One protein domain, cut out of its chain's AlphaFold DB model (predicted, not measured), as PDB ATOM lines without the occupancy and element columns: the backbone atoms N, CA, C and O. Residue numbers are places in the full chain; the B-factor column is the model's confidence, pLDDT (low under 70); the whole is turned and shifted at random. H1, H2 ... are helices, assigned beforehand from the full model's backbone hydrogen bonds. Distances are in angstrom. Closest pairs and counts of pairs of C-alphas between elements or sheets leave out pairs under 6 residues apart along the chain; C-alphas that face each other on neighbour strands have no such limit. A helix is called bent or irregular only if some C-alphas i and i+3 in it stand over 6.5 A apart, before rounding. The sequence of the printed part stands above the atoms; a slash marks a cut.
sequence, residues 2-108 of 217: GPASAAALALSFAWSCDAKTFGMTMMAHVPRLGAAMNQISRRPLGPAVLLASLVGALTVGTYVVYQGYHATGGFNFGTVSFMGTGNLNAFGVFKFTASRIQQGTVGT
ATOM      1  N   GLY A   2      99.441  22.149  50.100       81.44
ATOM      2  CA  GLY A   2      98.930  23.449  49.647       81.44
ATOM      3  C   GLY A   2      98.085  23.337  48.362       81.44
ATOM      4  O   GLY A   2      98.203  22.331  47.652       81.44
ATOM      5  N   PRO A   3      97.285  24.361  48.009       83.06
ATOM      6  CA  PRO A   3      96.420  24.341  46.824       83.06
ATOM      7  C   PRO A   3      97.164  24.060  45.512       83.06
ATOM      8  O   PRO A   3      96.720  23.234  44.719       83.06
ATOM      9  N   ALA A   4      98.340  24.667  45.321       85.81
ATOM     10  CA  ALA A   4      99.157  24.465  44.122       85.81
ATOM     11  C   ALA A   4      99.649  23.011  43.989       85.81
ATOM     12  O   ALA A   4      99.554  22.415  42.919       85.81
ATOM     13  N   SER A   5     100.107  22.408  45.092       85.69
ATOM     14  CA  SER A   5     100.537  21.003  45.099       85.69
ATOM     15  C   SER A   5      99.383  20.031  44.849       85.69
ATOM     16  O   SER A   5      99.568  19.025  44.171       85.69
ATOM     17  N   ALA A   6      98.183  20.343  45.351       83.25
ATOM     18  CA  ALA A   6      96.995  19.535  45.111       83.25
ATOM     19  C   ALA A   6      96.557  19.614  43.638       83.25
ATOM     20  O   ALA A   6      96.285  18.585  43.025       83.25
ATOM     21  N   ALA A   7      96.570  20.815  43.048       85.44
ATOM     22  CA  ALA A   7      96.278  21.011  41.631       85.44
ATOM     23  C   ALA A   7      97.280  20.277  40.724       85.44
ATOM     24  O   ALA A   7      96.867  19.592  39.791       85.44
ATOM     25  N   ALA A   8      98.580  20.358  41.028       86.75
ATOM     26  CA  ALA A   8      99.610  19.627  40.291       86.75
ATOM     27  C   ALA A   8      99.378  18.107  40.339       86.75
ATOM     28  O   ALA A   8      99.389  17.454  39.300       86.75
ATOM     29  N   LEU A   9      99.076  17.554  41.520       84.50
ATOM     30  CA  LEU A   9      98.742  16.134  41.688       84.50
ATOM     31  C   LEU A   9      97.514  15.710  40.880       84.50
ATOM     32  O   LEU A   9      97.538  14.663  40.236       84.50
ATOM     33  N   ALA A  10      96.457  16.523  40.888       82.94
ATOM     34  CA  ALA A  10      95.259  16.241  40.107       82.94
ATOM     35  C   ALA A  10      95.554  16.251  38.597       82.94
ATOM     36  O   ALA A  10      95.092  15.370  37.879       82.94
ATOM     37  N   LEU A  11      96.370  17.197  38.114       82.81
ATOM     38  CA  LEU A  11      96.775  17.263  36.704       82.81
ATOM     39  C   LEU A  11      97.648  16.071  36.296       82.81
ATOM     40  O   LEU A  11      97.477  15.528  35.205       82.81
ATOM     41  N   SER A  12      98.551  15.624  37.171       83.31
ATOM     42  CA  SER A  12      99.383  14.443  36.922       83.31
ATOM     43  C   SER A  12      98.589  13.133  36.945       83.31
ATOM     44  O   SER A  12      98.949  12.201  36.229       83.31
ATOM     45  N   PHE A  13      97.489  13.057  37.703       78.12
ATOM     46  CA  PHE A  13      96.658  11.852  37.805       78.12
ATOM     47  C   PHE A  13      96.157  11.353  36.441       78.12
ATOM     48  O   PHE A  13      96.181  10.148  36.188       78.12
ATOM     49  N   ALA A  14      95.776  12.266  35.540       70.00
ATOM     50  CA  ALA A  14      95.308  11.922  34.195       70.00
ATOM     51  C   ALA A  14      96.346  11.126  33.381       70.00
ATOM     52  O   ALA A  14      95.976  10.274  32.582       70.00
ATOM     53  N   TRP A  15      97.639  11.361  33.624       68.19
ATOM     54  CA  TRP A  15      98.737  10.676  32.939       68.19
ATOM     55  C   TRP A  15      99.142   9.358  33.604       68.19
ATOM     56  O   TRP A  15      99.714   8.493  32.951       68.19
ATOM     57  N   SER A  16      98.899   9.209  34.909       67.12
ATOM     58  CA  SER A  16      99.363   8.048  35.683       67.12
ATOM     59  C   SER A  16      98.331   6.928  35.812       67.12
ATOM     60  O   SER A  16      98.722   5.785  36.031       67.12
ATOM     61  N   CYS A  17      97.032   7.230  35.713       62.97
ATOM     62  CA  CYS A  17      95.978   6.252  36.008       62.97
ATOM     63  C   CYS A  17      95.384   5.542  34.786       62.97
ATOM     64  O   CYS A  17      94.705   4.529  34.965       62.97
ATOM     65  N   ASP A  18      95.631   6.019  33.564       60.81
ATOM     66  CA  ASP A  18      95.094   5.369  32.371       60.81
ATOM     67  C   ASP A  18      96.075   4.345  31.791       60.81
ATOM     68  O   ASP A  18      96.994   4.660  31.038       60.81
ATOM     69  N   ALA A  19      95.873   3.080  32.159       53.47
ATOM     70  CA  ALA A  19      96.647   1.967  31.622       53.47
ATOM     71  C   ALA A  19      96.138   1.481  30.251       53.47
ATOM     72  O   ALA A  19      96.856   0.742  29.572       53.47
ATOM     73  N   LYS A  20      94.920   1.870  29.830       53.41
ATOM     74  CA  LYS A  20      94.319   1.407  28.563       53.41
ATOM     75  C   LYS A  20      95.017   2.029  27.344       53.41
ATOM     76  O   LYS A  20      94.968   1.454  26.260       53.41
ATOM     77  N   THR A  21      95.702   3.158  27.522       54.97
ATOM     78  CA  THR A  21      96.285   3.973  26.443       54.97
ATOM     79  C   THR A  21      97.800   3.862  26.305       54.97
ATOM     80  O   THR A  21      98.377   4.524  25.439       54.97
ATOM     81  N   PHE A  22      98.476   2.993  27.072       58.59
ATOM     82  CA  PHE A  22      99.892   2.726  26.822       58.59
ATOM     83  C   PHE A  22     100.046   2.060  25.456       58.59
ATOM     84  O   PHE A  22      99.922   0.844  25.311       58.59
ATOM     85  N   GLY A  23     100.376   2.869  24.452       63.28
ATOM     86  CA  GLY A  23     100.555   2.455  23.067       63.28
ATOM     87  C   GLY A  23     101.643   1.403  22.851       63.28
ATOM     88  O   GLY A  23     101.898   1.064  21.710       63.28
ATOM     89  N   MET A  24     102.283   0.847  23.888       71.31
ATOM     90  CA  MET A  24     103.297  -0.208  23.772       71.31
ATOM     91  C   MET A  24     102.825  -1.402  22.935       71.31
ATOM     92  O   MET A  24     103.584  -1.882  22.098       71.31
ATOM     93  N   THR A  25     101.582  -1.867  23.103       73.88
ATOM     94  CA  THR A  25     101.047  -2.992  22.313       73.88
ATOM     95  C   THR A  25     100.862  -2.621  20.843       73.88
ATOM     96  O   THR A  25     101.247  -3.385  19.964       73.88
ATOM     97  N   MET A  26     100.354  -1.419  20.562       75.44
ATOM     98  CA  MET A  26     100.204  -0.898  19.199       75.44
ATOM     99  C   MET A  26     101.573  -0.653  18.544       75.44
ATOM    100  O   MET A  26     101.819  -1.054  17.408       75.44
ATOM    101  N   MET A  27     102.505  -0.076  19.299       80.06
ATOM    102  CA  MET A  27     103.872   0.218  18.880       80.06
ATOM    103  C   MET A  27     104.700  -1.055  18.679       80.06
ATOM    104  O   MET A  27     105.623  -1.045  17.872       80.06
ATOM    105  N   ALA A  28     104.356  -2.179  19.314       82.81
ATOM    106  CA  ALA A  28     105.012  -3.467  19.074       82.81
ATOM    107  C   ALA A  28     104.832  -3.979  17.629       82.81
ATOM    108  O   ALA A  28     105.647  -4.767  17.142       82.81
ATOM    109  N   HIS A  29     103.814  -3.504  16.903       84.19
ATOM    110  CA  HIS A  29     103.637  -3.817  15.483       84.19
ATOM    111  C   HIS A  29     104.606  -3.052  14.571       84.19
ATOM    112  O   HIS A  29     104.900  -3.519  13.469       84.19
ATOM    113  N   VAL A  30     105.151  -1.921  15.029       85.75
ATOM    114  CA  VAL A  30     106.036  -1.045  14.247       85.75
ATOM    115  C   VAL A  30     107.366  -1.745  13.905       85.75
ATOM    116  O   VAL A  30     107.700  -1.816  12.720       85.75
ATOM    117  N   PRO A  31     108.098  -2.372  14.855       84.44
ATOM    118  CA  PRO A  31     109.283  -3.171  14.531       84.44
ATOM    119  C   PRO A  31     108.983  -4.379  13.641       84.44
ATOM    120  O   PRO A  31     109.776  -4.703  12.758       84.44
ATOM    121  N   ARG A  32     107.834  -5.040  13.843       84.50
ATOM    122  CA  ARG A  32     107.428  -6.201  13.036       84.50
ATOM    123  C   ARG A  32     107.185  -5.813  11.579       84.50
ATOM    124  O   ARG A  32     107.609  -6.541  10.686       84.50
ATOM    125  N   LEU A  33     106.548  -4.668  11.344       85.25
ATOM    126  CA  LEU A  33     106.389  -4.099  10.008       85.25
ATOM    127  C   LEU A  33     107.751  -3.720   9.412       85.25
ATOM    128  O   LEU A  33     108.050  -4.086   8.281       85.25
ATOM    129  N   GLY A  34     108.616  -3.078  10.202       85.19
ATOM    130  CA  GLY A  34     109.970  -2.719   9.780       85.19
ATOM    131  C   GLY A  34     110.844  -3.916   9.380       85.19
ATOM    132  O   GLY A  34     111.673  -3.780   8.483       85.19
ATOM    133  N   ALA A  35     110.644  -5.087   9.994       85.31
ATOM    134  CA  ALA A  35     111.351  -6.324   9.646       85.31
ATOM    135  C   ALA A  35     110.918  -6.918   8.292       85.31
ATOM    136  O   ALA A  35     111.706  -7.614   7.658       85.31
ATOM    137  N   ALA A  36     109.696  -6.630   7.837       86.31
ATOM    138  CA  ALA A  36     109.171  -7.075   6.545       86.31
ATOM    139  C   ALA A  36     109.472  -6.093   5.391       86.31
ATOM    140  O   ALA A  36     109.114  -6.361   4.245       86.31
ATOM    141  N   MET A  37     110.107  -4.949   5.677       86.75
ATOM    142  CA  MET A  37     110.391  -3.887   4.706       86.75
ATOM    143  C   MET A  37     111.859  -3.875   4.267       86.75
ATOM    144  O   MET A  37     112.768  -4.182   5.037       86.75
ATOM    145  N   ASN A  38     112.108  -3.407   3.039       86.12
ATOM    146  CA  ASN A  38     113.461  -3.161   2.543       86.12
ATOM    147  C   ASN A  38     114.221  -2.151   3.426       86.12
ATOM    148  O   ASN A  38     113.653  -1.188   3.949       86.12
ATOM    149  N   GLN A  39     115.543  -2.331   3.529       76.75
ATOM    150  CA  GLN A  39     116.452  -1.545   4.383       76.75
ATOM    151  C   GLN A  39     116.350  -0.020   4.168       76.75
ATOM    152  O   GLN A  39     116.573   0.756   5.098       76.75
ATOM    153  N   ILE A  40     116.021   0.411   2.947       78.56
ATOM    154  CA  ILE A  40     115.866   1.823   2.573       78.56
ATOM    155  C   ILE A  40     114.500   2.351   3.040       78.56
ATOM    156  O   ILE A  40     114.426   3.408   3.663       78.56
ATOM    157  N   SER A  41     113.433   1.580   2.822       80.06
ATOM    158  CA  SER A  41     112.047   1.954   3.132       80.06
ATOM    159  C   SER A  41     111.725   1.966   4.630       80.06
ATOM    160  O   SER A  41     110.766   2.616   5.035       80.06
ATOM    161  N   ARG A  42     112.517   1.290   5.474       82.81
ATOM    162  CA  ARG A  42     112.323   1.284   6.939       82.81
ATOM    163  C   ARG A  42     112.891   2.513   7.661       82.81
ATOM    164  O   ARG A  42     112.522   2.768   8.801       82.81
ATOM    165  N   ARG A  43     113.793   3.277   7.027       80.56
ATOM    166  CA  ARG A  43     114.412   4.482   7.619       80.56
ATOM    167  C   ARG A  43     113.395   5.565   8.029       80.56
ATOM    168  O   ARG A  43     113.528   6.072   9.139       80.56
ATOM    169  N   PRO A  44     112.376   5.903   7.213       86.88
ATOM    170  CA  PRO A  44     111.371   6.894   7.601       86.88
ATOM    171  C   PRO A  44     110.303   6.362   8.570       86.88
ATOM    172  O   PRO A  44     109.507   7.149   9.067       86.88
ATOM    173  N   LEU A  45     110.263   5.060   8.864       86.94
ATOM    174  CA  LEU A  45     109.173   4.445   9.628       86.94
ATOM    175  C   LEU A  45     109.081   4.980  11.069       86.94
ATOM    176  O   LEU A  45     108.004   5.351  11.520       86.94
ATOM    177  N   GLY A  46     110.215   5.083  11.770       85.38
ATOM    178  CA  GLY A  46     110.282   5.662  13.118       85.38
ATOM    179  C   GLY A  46     109.759   7.105  13.193       85.38
ATOM    180  O   GLY A  46     108.810   7.357  13.937       85.38
ATOM    181  N   PRO A  47     110.319   8.057  12.418       88.75
ATOM    182  CA  PRO A  47     109.839   9.437  12.435       88.75
ATOM    183  C   PRO A  47     108.408   9.581  11.903       88.75
ATOM    184  O   PRO A  47     107.663  10.399  12.432       88.75
ATOM    185  N   ALA A  48     107.982   8.774  10.925       89.12
ATOM    186  CA  ALA A  48     106.605   8.801  10.429       89.12
ATOM    187  C   ALA A  48     105.592   8.400  11.511       89.12
ATOM    188  O   ALA A  48     104.571   9.064  11.661       89.12
ATOM    189  N   VAL A  49     105.883   7.362  12.301       89.12
ATOM    190  CA  VAL A  49     105.012   6.940  13.411       89.12
ATOM    191  C   VAL A  49     104.947   8.006  14.504       89.12
ATOM    192  O   VAL A  49     103.865   8.282  15.024       89.12
ATOM    193  N   LEU A  50     106.074   8.646  14.831       88.00
ATOM    194  CA  LEU A  50     106.100   9.746  15.799       88.00
ATOM    195  C   LEU A  50     105.294  10.952  15.308       88.00
ATOM    196  O   LEU A  50     104.474  11.477  16.056       88.00
ATOM    197  N   LEU A  51     105.472  11.352  14.046       92.31
ATOM    198  CA  LEU A  51     104.699  12.436  13.438       92.31
ATOM    199  C   LEU A  51     103.207  12.104  13.395       92.31
ATOM    200  O   LEU A  51     102.398  12.935  13.791       92.31
ATOM    201  N   ALA A  52     102.835  10.889  12.990       88.69
ATOM    202  CA  ALA A  52     101.443  10.449  12.985       88.69
ATOM    203  C   ALA A  52     100.831  10.473  14.394       88.69
ATOM    204  O   ALA A  52      99.701  10.924  14.564       88.69
ATOM    205  N   SER A  53     101.592  10.057  15.411       87.50
ATOM    206  CA  SER A  53     101.154  10.101  16.813       87.50
ATOM    207  C   SER A  53     100.957  11.538  17.301       87.50
ATOM    208  O   SER A  53      99.961  11.829  17.957       87.50
ATOM    209  N   LEU A  54     101.870  12.451  16.951       89.69
ATOM    210  CA  LEU A  54     101.767  13.874  17.290       89.69
ATOM    211  C   LEU A  54     100.580  14.542  16.597       89.69
ATOM    212  O   LEU A  54      99.805  15.234  17.252       89.69
ATOM    213  N   VAL A  55     100.413  14.319  15.292       93.81
ATOM    214  CA  VAL A  55      99.272  14.844  14.532       93.81
ATOM    215  C   VAL A  55      97.973  14.297  15.111       93.81
ATOM    216  O   VAL A  55      97.079  15.078  15.401       93.81
ATOM    217  N   GLY A  56      97.896  12.990  15.380       87.94
ATOM    218  CA  GLY A  56      96.735  12.374  16.019       87.94
ATOM    219  C   GLY A  56      96.412  12.995  17.379       87.94
ATOM    220  O   GLY A  56      95.268  13.371  17.622       87.94
ATOM    221  N   ALA A  57      97.416  13.179  18.241       86.19
ATOM    222  CA  ALA A  57      97.238  13.819  19.542       86.19
ATOM    223  C   ALA A  57      96.743  15.270  19.417       86.19
ATOM    224  O   ALA A  57      95.833  15.672  20.142       86.19
ATOM    225  N   LEU A  58      97.295  16.044  18.477       90.75
ATOM    226  CA  LEU A  58      96.864  17.420  18.219       90.75
ATOM    227  C   LEU A  58      95.442  17.474  17.661       90.75
ATOM    228  O   LEU A  58      94.639  18.275  18.138       90.75
ATOM    229  N   THR A  59      95.105  16.620  16.692       91.19
ATOM    230  CA  THR A  59      93.766  16.545  16.092       91.19
ATOM    231  C   THR A  59      92.719  16.162  17.130       91.19
ATOM    232  O   THR A  59      91.702  16.841  17.248       91.19
ATOM    233  N   VAL A  60      92.974  15.124  17.930       84.75
ATOM    234  CA  VAL A  60      92.058  14.709  19.001       84.75
ATOM    235  C   VAL A  60      91.947  15.804  20.060       84.75
ATOM    236  O   VAL A  60      90.838  16.163  20.441       84.75
ATOM    237  N   GLY A  61      93.067  16.390  20.498       84.81
ATOM    238  CA  GLY A  61      93.070  17.455  21.502       84.81
ATOM    239  C   GLY A  61      92.275  18.687  21.062       84.81
ATOM    240  O   GLY A  61      91.418  19.170  21.799       84.81
ATOM    241  N   THR A  62      92.508  19.165  19.838       86.44
ATOM    242  CA  THR A  62      91.769  20.305  19.271       86.44
ATOM    243  C   THR A  62      90.297  19.991  19.048       86.44
ATOM    244  O   THR A  62      89.460  20.827  19.374       86.44
ATOM    245  N   TYR A  63      89.959  18.792  18.570       83.75
ATOM    246  CA  TYR A  63      88.568  18.364  18.422       83.75
ATOM    247  C   TYR A  63      87.836  18.311  19.769       83.75
ATOM    248  O   TYR A  63      86.719  18.815  19.877       83.75
ATOM    249  N   VAL A  64      88.477  17.764  20.808       79.56
ATOM    250  CA  VAL A  64      87.910  17.699  22.165       79.56
ATOM    251  C   VAL A  64      87.650  19.097  22.721       79.56
ATOM    252  O   VAL A  64      86.560  19.365  23.224       79.56
ATOM    253  N   VAL A  65      88.614  20.009  22.579       82.69
ATOM    254  CA  VAL A  65      88.455  21.411  22.991       82.69
ATOM    255  C   VAL A  65      87.336  22.083  22.192       82.69
ATOM    256  O   VAL A  65      86.448  22.695  22.778       82.69
ATOM    257  N   TYR A  66      87.325  21.932  20.868       83.50
ATOM    258  CA  TYR A  66      86.313  22.534  20.002       83.50
ATOM    259  C   TYR A  66      84.892  22.081  20.366       83.50
ATOM    260  O   TYR A  66      84.020  22.915  20.600       83.50
ATOM    261  N   GLN A  67      84.663  20.774  20.488       77.12
ATOM    262  CA  GLN A  67      83.364  20.228  20.893       77.12
ATOM    263  C   GLN A  67      82.979  20.657  22.316       77.12
ATOM    264  O   GLN A  67      81.815  20.966  22.573       77.12
ATOM    265  N   GLY A  68      83.960  20.730  23.223       73.62
ATOM    266  CA  GLY A  68      83.757  21.162  24.604       73.62
ATOM    267  C   GLY A  68      83.306  22.620  24.740       73.62
ATOM    268  O   GLY A  68      82.539  22.915  25.653       73.62
ATOM    269  N   TYR A  69      83.733  23.515  23.841       74.19
ATOM    270  CA  TYR A  69      83.371  24.940  23.886       74.19
ATOM    271  C   TYR A  69      82.221  25.335  22.947       74.19
ATOM    272  O   TYR A  69      81.483  26.258  23.279       74.19
ATOM    273  N   HIS A  70      82.074  24.694  21.782       67.25
ATOM    274  CA  HIS A  70      81.306  25.272  20.669       67.25
ATOM    275  C   HIS A  70      80.008  24.541  20.290       67.25
ATOM    276  O   HIS A  70      79.152  25.165  19.667       67.25
ATOM    277  N   ALA A  71      79.851  23.253  20.621       60.88
ATOM    278  CA  ALA A  71      78.702  22.453  20.177       60.88
ATOM    279  C   ALA A  71      77.620  22.298  21.263       60.88
ATOM    280  O   ALA A  71      76.567  22.923  21.196       60.88
ATOM    281  N   THR A  72      77.876  21.464  22.269       56.81
ATOM    282  CA  THR A  72      76.892  21.024  23.289       56.81
ATOM    283  C   THR A  72      77.528  20.867  24.676       56.81
ATOM    284  O   THR A  72      76.905  20.360  25.610       56.81
ATOM    285  N   GLY A  73      78.776  21.318  24.837       62.41
ATOM    286  CA  GLY A  73      79.562  21.119  26.049       62.41
ATOM    287  C   GLY A  73      80.034  19.672  26.220       62.41
ATOM    288  O   GLY A  73      79.939  18.839  25.319       62.41
ATOM    289  N   GLY A  74      80.527  19.345  27.419       59.38
ATOM    290  CA  GLY A  74      81.009  18.004  27.779       59.38
ATOM    291  C   GLY A  74      79.958  16.883  27.721       59.38
ATOM    292  O   GLY A  74      80.314  15.734  27.939       59.38
ATOM    293  N   PHE A  75      78.692  17.196  27.422       61.22
ATOM    294  CA  PHE A  75      77.587  16.235  27.366       61.22
ATOM    295  C   PHE A  75      77.748  15.192  26.250       61.22
ATOM    296  O   PHE A  75      77.385  14.036  26.426       61.22
ATOM    297  N   ASN A  76      78.345  15.574  25.117       64.31
ATOM    298  CA  ASN A  76      78.609  14.646  24.009       64.31
ATOM    299  C   ASN A  76      79.797  13.711  24.269       64.31
ATOM    300  O   ASN A  76      79.959  12.698  23.587       64.31
ATOM    301  N   PHE A  77      80.651  14.039  25.237       63.41
ATOM    302  CA  PHE A  77      81.738  13.166  25.630       63.41
ATOM    303  C   PHE A  77      81.224  12.235  26.721       63.41
ATOM    304  O   PHE A  77      81.025  12.670  27.850       63.41
ATOM    305  N   GLY A  78      80.976  10.976  26.345       59.00
ATOM    306  CA  GLY A  78      80.282   9.959  27.142       59.00
ATOM    307  C   GLY A  78      80.585   9.920  28.648       59.00
ATOM    308  O   GLY A  78      81.599  10.415  29.153       59.00
ATOM    309  N   THR A  79      79.684   9.275  29.384       57.78
ATOM    310  CA  THR A  79      79.510   9.435  30.836       57.78
ATOM    311  C   THR A  79      80.774   9.223  31.684       57.78
ATOM    312  O   THR A  79      80.998   9.931  32.669       57.78
ATOM    313  N   VAL A  80      81.656   8.305  31.284       58.84
ATOM    314  CA  VAL A  80      82.814   7.884  32.089       58.84
ATOM    315  C   VAL A  80      83.941   8.925  32.118       58.84
ATOM    316  O   VAL A  80      84.419   9.273  33.202       58.84
ATOM    317  N   SER A  81      84.358   9.456  30.965       60.69
ATOM    318  CA  SER A  81      85.574  10.285  30.874       60.69
ATOM    319  C   SER A  81      85.344  11.760  31.211       60.69
ATOM    320  O   SER A  81      86.228  12.384  31.798       60.69
ATOM    321  N   PHE A  82      84.168  12.313  30.885       60.66
ATOM    322  CA  PHE A  82      83.896  13.752  31.031       60.66
ATOM    323  C   PHE A  82      82.702  14.087  31.934       60.66
ATOM    324  O   PHE A  82      82.708  15.164  32.527       60.66
ATOM    325  N   MET A  83      81.727  13.184  32.115       57.16
ATOM    326  CA  MET A  83      80.592  13.417  33.031       57.16
ATOM    327  C   MET A  83      80.744  12.772  34.417       57.16
ATOM    328  O   MET A  83      79.920  13.007  35.299       57.16
ATOM    329  N   GLY A  84      81.833  12.036  34.660       53.69
ATOM    330  CA  GLY A  84      82.215  11.600  36.002       53.69
ATOM    331  C   GLY A  84      81.417  10.419  36.552       53.69
ATOM    332  O   GLY A  84      80.931  10.486  37.682       53.69
ATOM    333  N   THR A  85      81.328   9.315  35.808       49.19
ATOM    334  CA  THR A  85      80.831   8.039  36.355       49.19
ATOM    335  C   THR A  85      81.819   7.460  37.380       49.19
ATOM    336  O   THR A  85      82.664   6.628  37.057       49.19
ATOM    337  N   GLY A  86      81.720   7.912  38.634       54.88
ATOM    338  CA  GLY A  86      82.480   7.403  39.782       54.88
ATOM    339  C   GLY A  86      83.655   8.280  40.241       54.88
ATOM    340  O   GLY A  86      84.097   9.207  39.566       54.88
ATOM    341  N   ASN A  87      84.187   7.969  41.430       53.56
ATOM    342  CA  ASN A  87      85.270   8.728  42.081       53.56
ATOM    343  C   ASN A  87      86.682   8.395  41.560       53.56
ATOM    344  O   ASN A  87      87.651   8.992  42.025       53.56
ATOM    345  N   LEU A  88      86.812   7.434  40.642       60.19
ATOM    346  CA  LEU A  88      88.100   6.898  40.181       60.19
ATOM    347  C   LEU A  88      88.548   7.456  38.818       60.19
ATOM    348  O   LEU A  88      89.646   7.143  38.367       60.19
ATOM    349  N   ASN A  89      87.736   8.306  38.184       67.62
ATOM    350  CA  ASN A  89      88.056   8.906  36.885       67.62
ATOM    351  C   ASN A  89      88.712  10.279  37.079       67.62
ATOM    352  O   ASN A  89      88.514  10.931  38.109       67.62
ATOM    353  N   ALA A  90      89.450  10.757  36.071       70.44
ATOM    354  CA  ALA A  90      90.177  12.027  36.140       70.44
ATOM    355  C   ALA A  90      89.275  13.197  36.581       70.44
ATOM    356  O   ALA A  90      89.625  13.935  37.502       70.44
ATOM    357  N   PHE A  91      88.063  13.299  36.021       73.44
ATOM    358  CA  PHE A  91      87.069  14.303  36.416       73.44
ATOM    359  C   PHE A  91      86.693  14.239  37.908       73.44
ATOM    360  O   PHE A  91      86.614  15.273  38.575       73.44
ATOM    361  N   GLY A  92      86.510  13.034  38.460       76.19
ATOM    362  CA  GLY A  92      86.203  12.829  39.878       76.19
ATOM    363  C   GLY A  92      87.329  13.317  40.790       76.19
ATOM    364  O   GLY A  92      87.070  14.003  41.780       76.19
ATOM    365  N   VAL A  93      88.585  13.054  40.416       79.19
ATOM    366  CA  VAL A  93      89.769  13.530  41.150       79.19
ATOM    367  C   VAL A  93      89.914  15.050  41.064       79.19
ATOM    368  O   VAL A  93      90.204  15.689  42.082       79.19
ATOM    369  N   PHE A  94      89.654  15.654  39.900       80.94
ATOM    370  CA  PHE A  94      89.648  17.113  39.747       80.94
ATOM    371  C   PHE A  94      88.567  17.768  40.606       80.94
ATOM    372  O   PHE A  94      88.865  18.699  41.353       80.94
ATOM    373  N   LYS A  95      87.334  17.249  40.569       81.81
ATOM    374  CA  LYS A  95      86.219  17.751  41.381       81.81
ATOM    375  C   LYS A  95      86.493  17.594  42.877       81.81
ATOM    376  O   LYS A  95      86.285  18.538  43.639       81.81
ATOM    377  N   PHE A  96      87.012  16.438  43.297       81.25
ATOM    378  CA  PHE A  96      87.421  16.201  44.680       81.25
ATOM    379  C   PHE A  96      88.491  17.209  45.111       81.25
ATOM    380  O   PHE A  96      88.332  17.885  46.124       81.25
ATOM    381  N   THR A  97      89.534  17.393  44.304       84.75
ATOM    382  CA  THR A  97      90.621  18.333  44.599       84.75
ATOM    383  C   THR A  97      90.127  19.778  44.671       84.75
ATOM    384  O   THR A  97      90.425  20.475  45.639       84.75
ATOM    385  N   ALA A  98      89.310  20.211  43.708       86.50
ATOM    386  CA  ALA A  98      88.713  21.543  43.690       86.50
ATOM    387  C   ALA A  98      87.846  21.792  44.933       86.50
ATOM    388  O   ALA A  98      88.011  22.816  45.594       86.50
ATOM    389  N   SER A  99      86.999  20.827  45.310       84.81
ATOM    390  CA  SER A  99      86.156  20.940  46.508       84.81
ATOM    391  C   SER A  99      86.982  21.083  47.789       84.81
ATOM    392  O   SER A  99      86.660  21.896  48.649       84.81
ATOM    393  N   ARG A 100      88.104  20.360  47.897       81.88
ATOM    394  CA  ARG A 100      89.000  20.414  49.061       81.88
ATOM    395  C   ARG A 100      89.741  21.745  49.157       81.88
ATOM    396  O   ARG A 100      89.913  22.252  50.262       81.88
ATOM    397  N   ILE A 101      90.143  22.311  48.017       85.44
ATOM    398  CA  ILE A 101      90.751  23.645  47.946       85.44
ATOM    399  C   ILE A 101      89.728  24.714  48.352       85.44
ATOM    400  O   ILE A 101      90.033  25.548  49.198       85.44
ATOM    401  N   GLN A 102      88.512  24.661  47.800       85.94
ATOM    402  CA  GLN A 102      87.447  25.634  48.077       85.94
ATOM    403  C   GLN A 102      86.981  25.610  49.537       85.94
ATOM    404  O   GLN A 102      86.737  26.658  50.121       85.94
ATOM    405  N   GLN A 103      86.886  24.424  50.138       82.44
ATOM    406  CA  GLN A 103      86.500  24.263  51.542       82.44
ATOM    407  C   GLN A 103      87.620  24.638  52.526       82.44
ATOM    408  O   GLN A 103      87.386  24.666  53.730       82.44
ATOM    409  N   GLY A 104      88.848  24.880  52.047       76.56
ATOM    410  CA  GLY A 104      90.001  25.125  52.914       76.56
ATOM    411  C   GLY A 104      90.370  23.919  53.785       76.56
ATOM    412  O   GLY A 104      91.027  24.073  54.814       76.56
ATOM    413  N   THR A 105      89.950  22.706  53.408       67.50
ATOM    414  CA  THR A 105      90.111  21.522  54.255       67.50
ATOM    415  C   THR A 105      91.536  20.983  54.166       67.50
ATOM    416  O   THR A 105      91.858  20.138  53.328       67.50
ATOM    417  N   VAL A 106      92.394  21.453  55.070       68.19
ATOM    418  CA  VAL A 106      93.813  21.059  55.162       68.19
ATOM    419  C   VAL A 106      94.046  19.811  56.027       68.19
ATOM    420  O   VAL A 106      95.176  19.342  56.140       68.19
ATOM    421  N   GLY A 107      92.986  19.259  56.626       72.69
ATOM    422  CA  GLY A 107      93.058  18.102  57.517       72.69
ATOM    423  C   GLY A 107      93.413  16.801  56.794       72.69
ATOM    424  O   GLY A 107      92.836  16.471  55.752       72.69
ATOM    425  N   THR A 108      94.350  16.057  57.379       79.06
ATOM    426  CA  THR A 108      94.748  14.720  56.936       79.06
ATOM    427  C   THR A 108      93.663  13.700  57.272       79.06
ATOM    428  O   THR A 108      93.229  13.597  58.417       79.06
TER     429      THR A 108
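What this domain is: This is residues 2 to 108 of the 217 residues of an uncharacterized protein of Candidatus Latescibacteria bacterium (UniProt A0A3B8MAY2). The model is an open, three-sided frame of helices with an empty middle: the long helix H4 makes one side, H1, H2 and H3 with their links make a second, and the two sides come together at residues 36 to 44. At the wide end, H5 and residues 77 to 89 lead back from the end of H4 to H6, which packs side by side with H1. The printed part has 107 residues with six named helices, H1 to H6 in order along the chain, and no named strand; the class is all helix. It is only just loose, close to extended, with a radius of gyration of the C-alphas of 19.4 A, and it is elongated, spanning 62 by 36 by 22 A.

How they stand to each other: The longest helix is H4, residues 45 to 70, and its residues 54 to 63 stand free. H3, residues 29 to 35, is close to H4 but not clearly touching, with the closest C-alphas, those of Gly 34 and Leu 45, 7.2 A apart. Their lines stand at a shallow tilt of 24 degrees, and they run opposite ways. H5, residues 73 to 76, touches H4 only at the corner by their link, with residues 67 to 68 of H4 alone; the closest C-alphas are those of Gly 68 and Gly 74, 5.3 A apart. H1, residues 3 to 16, and H6, residues 90 to 102, touch, with the closest C-alphas, those of Ala 14 and Ala 90, 5.5 A apart. They run opposite ways at a shallow tilt of 5 degrees. H4 is apart from both H1 and H6. H2, residues 24 to 27, and H3 meet only through their link. Each O i to N i+4 pair is within hydrogen-bond range in H3, H4 and H6, and 8 of 10 are in H1, while H2 and H5 are too short for such a pair.

Where its parts are: H4 runs 36.5 A from C-alpha 45 at (109.173, 4.445, 9.628) to C-alpha 70 at (81.306, 25.272, 20.669). H1 begins with C-alpha 3 at (96.420, 24.341, 46.824) and is 20.0 A long; it is neither bent nor irregular, but only just: C-alphas 11 and 14 are 6.1 A apart. H6 is 18.3 A long and ends with C-alpha 102 at (87.447, 25.634, 48.077). H3 is 10.0 A long and H2 is 4.9 A. H5 is only just irregular, with C-alphas 73 and 76 6.9 A apart.

The domain as a whole: The two C-alphas farthest apart are those of Asn 38 and Gly 107, 62.4 A, while those of Gly 2 and Thr 108 are 12.1 A apart. The printed part has no cut. The link from H5 to H6 is long, with 13 residues. The mean pLDDT of the printed part is 76.4; residues 15 to 23, 70 to 89 and 105 to 106 are under 70.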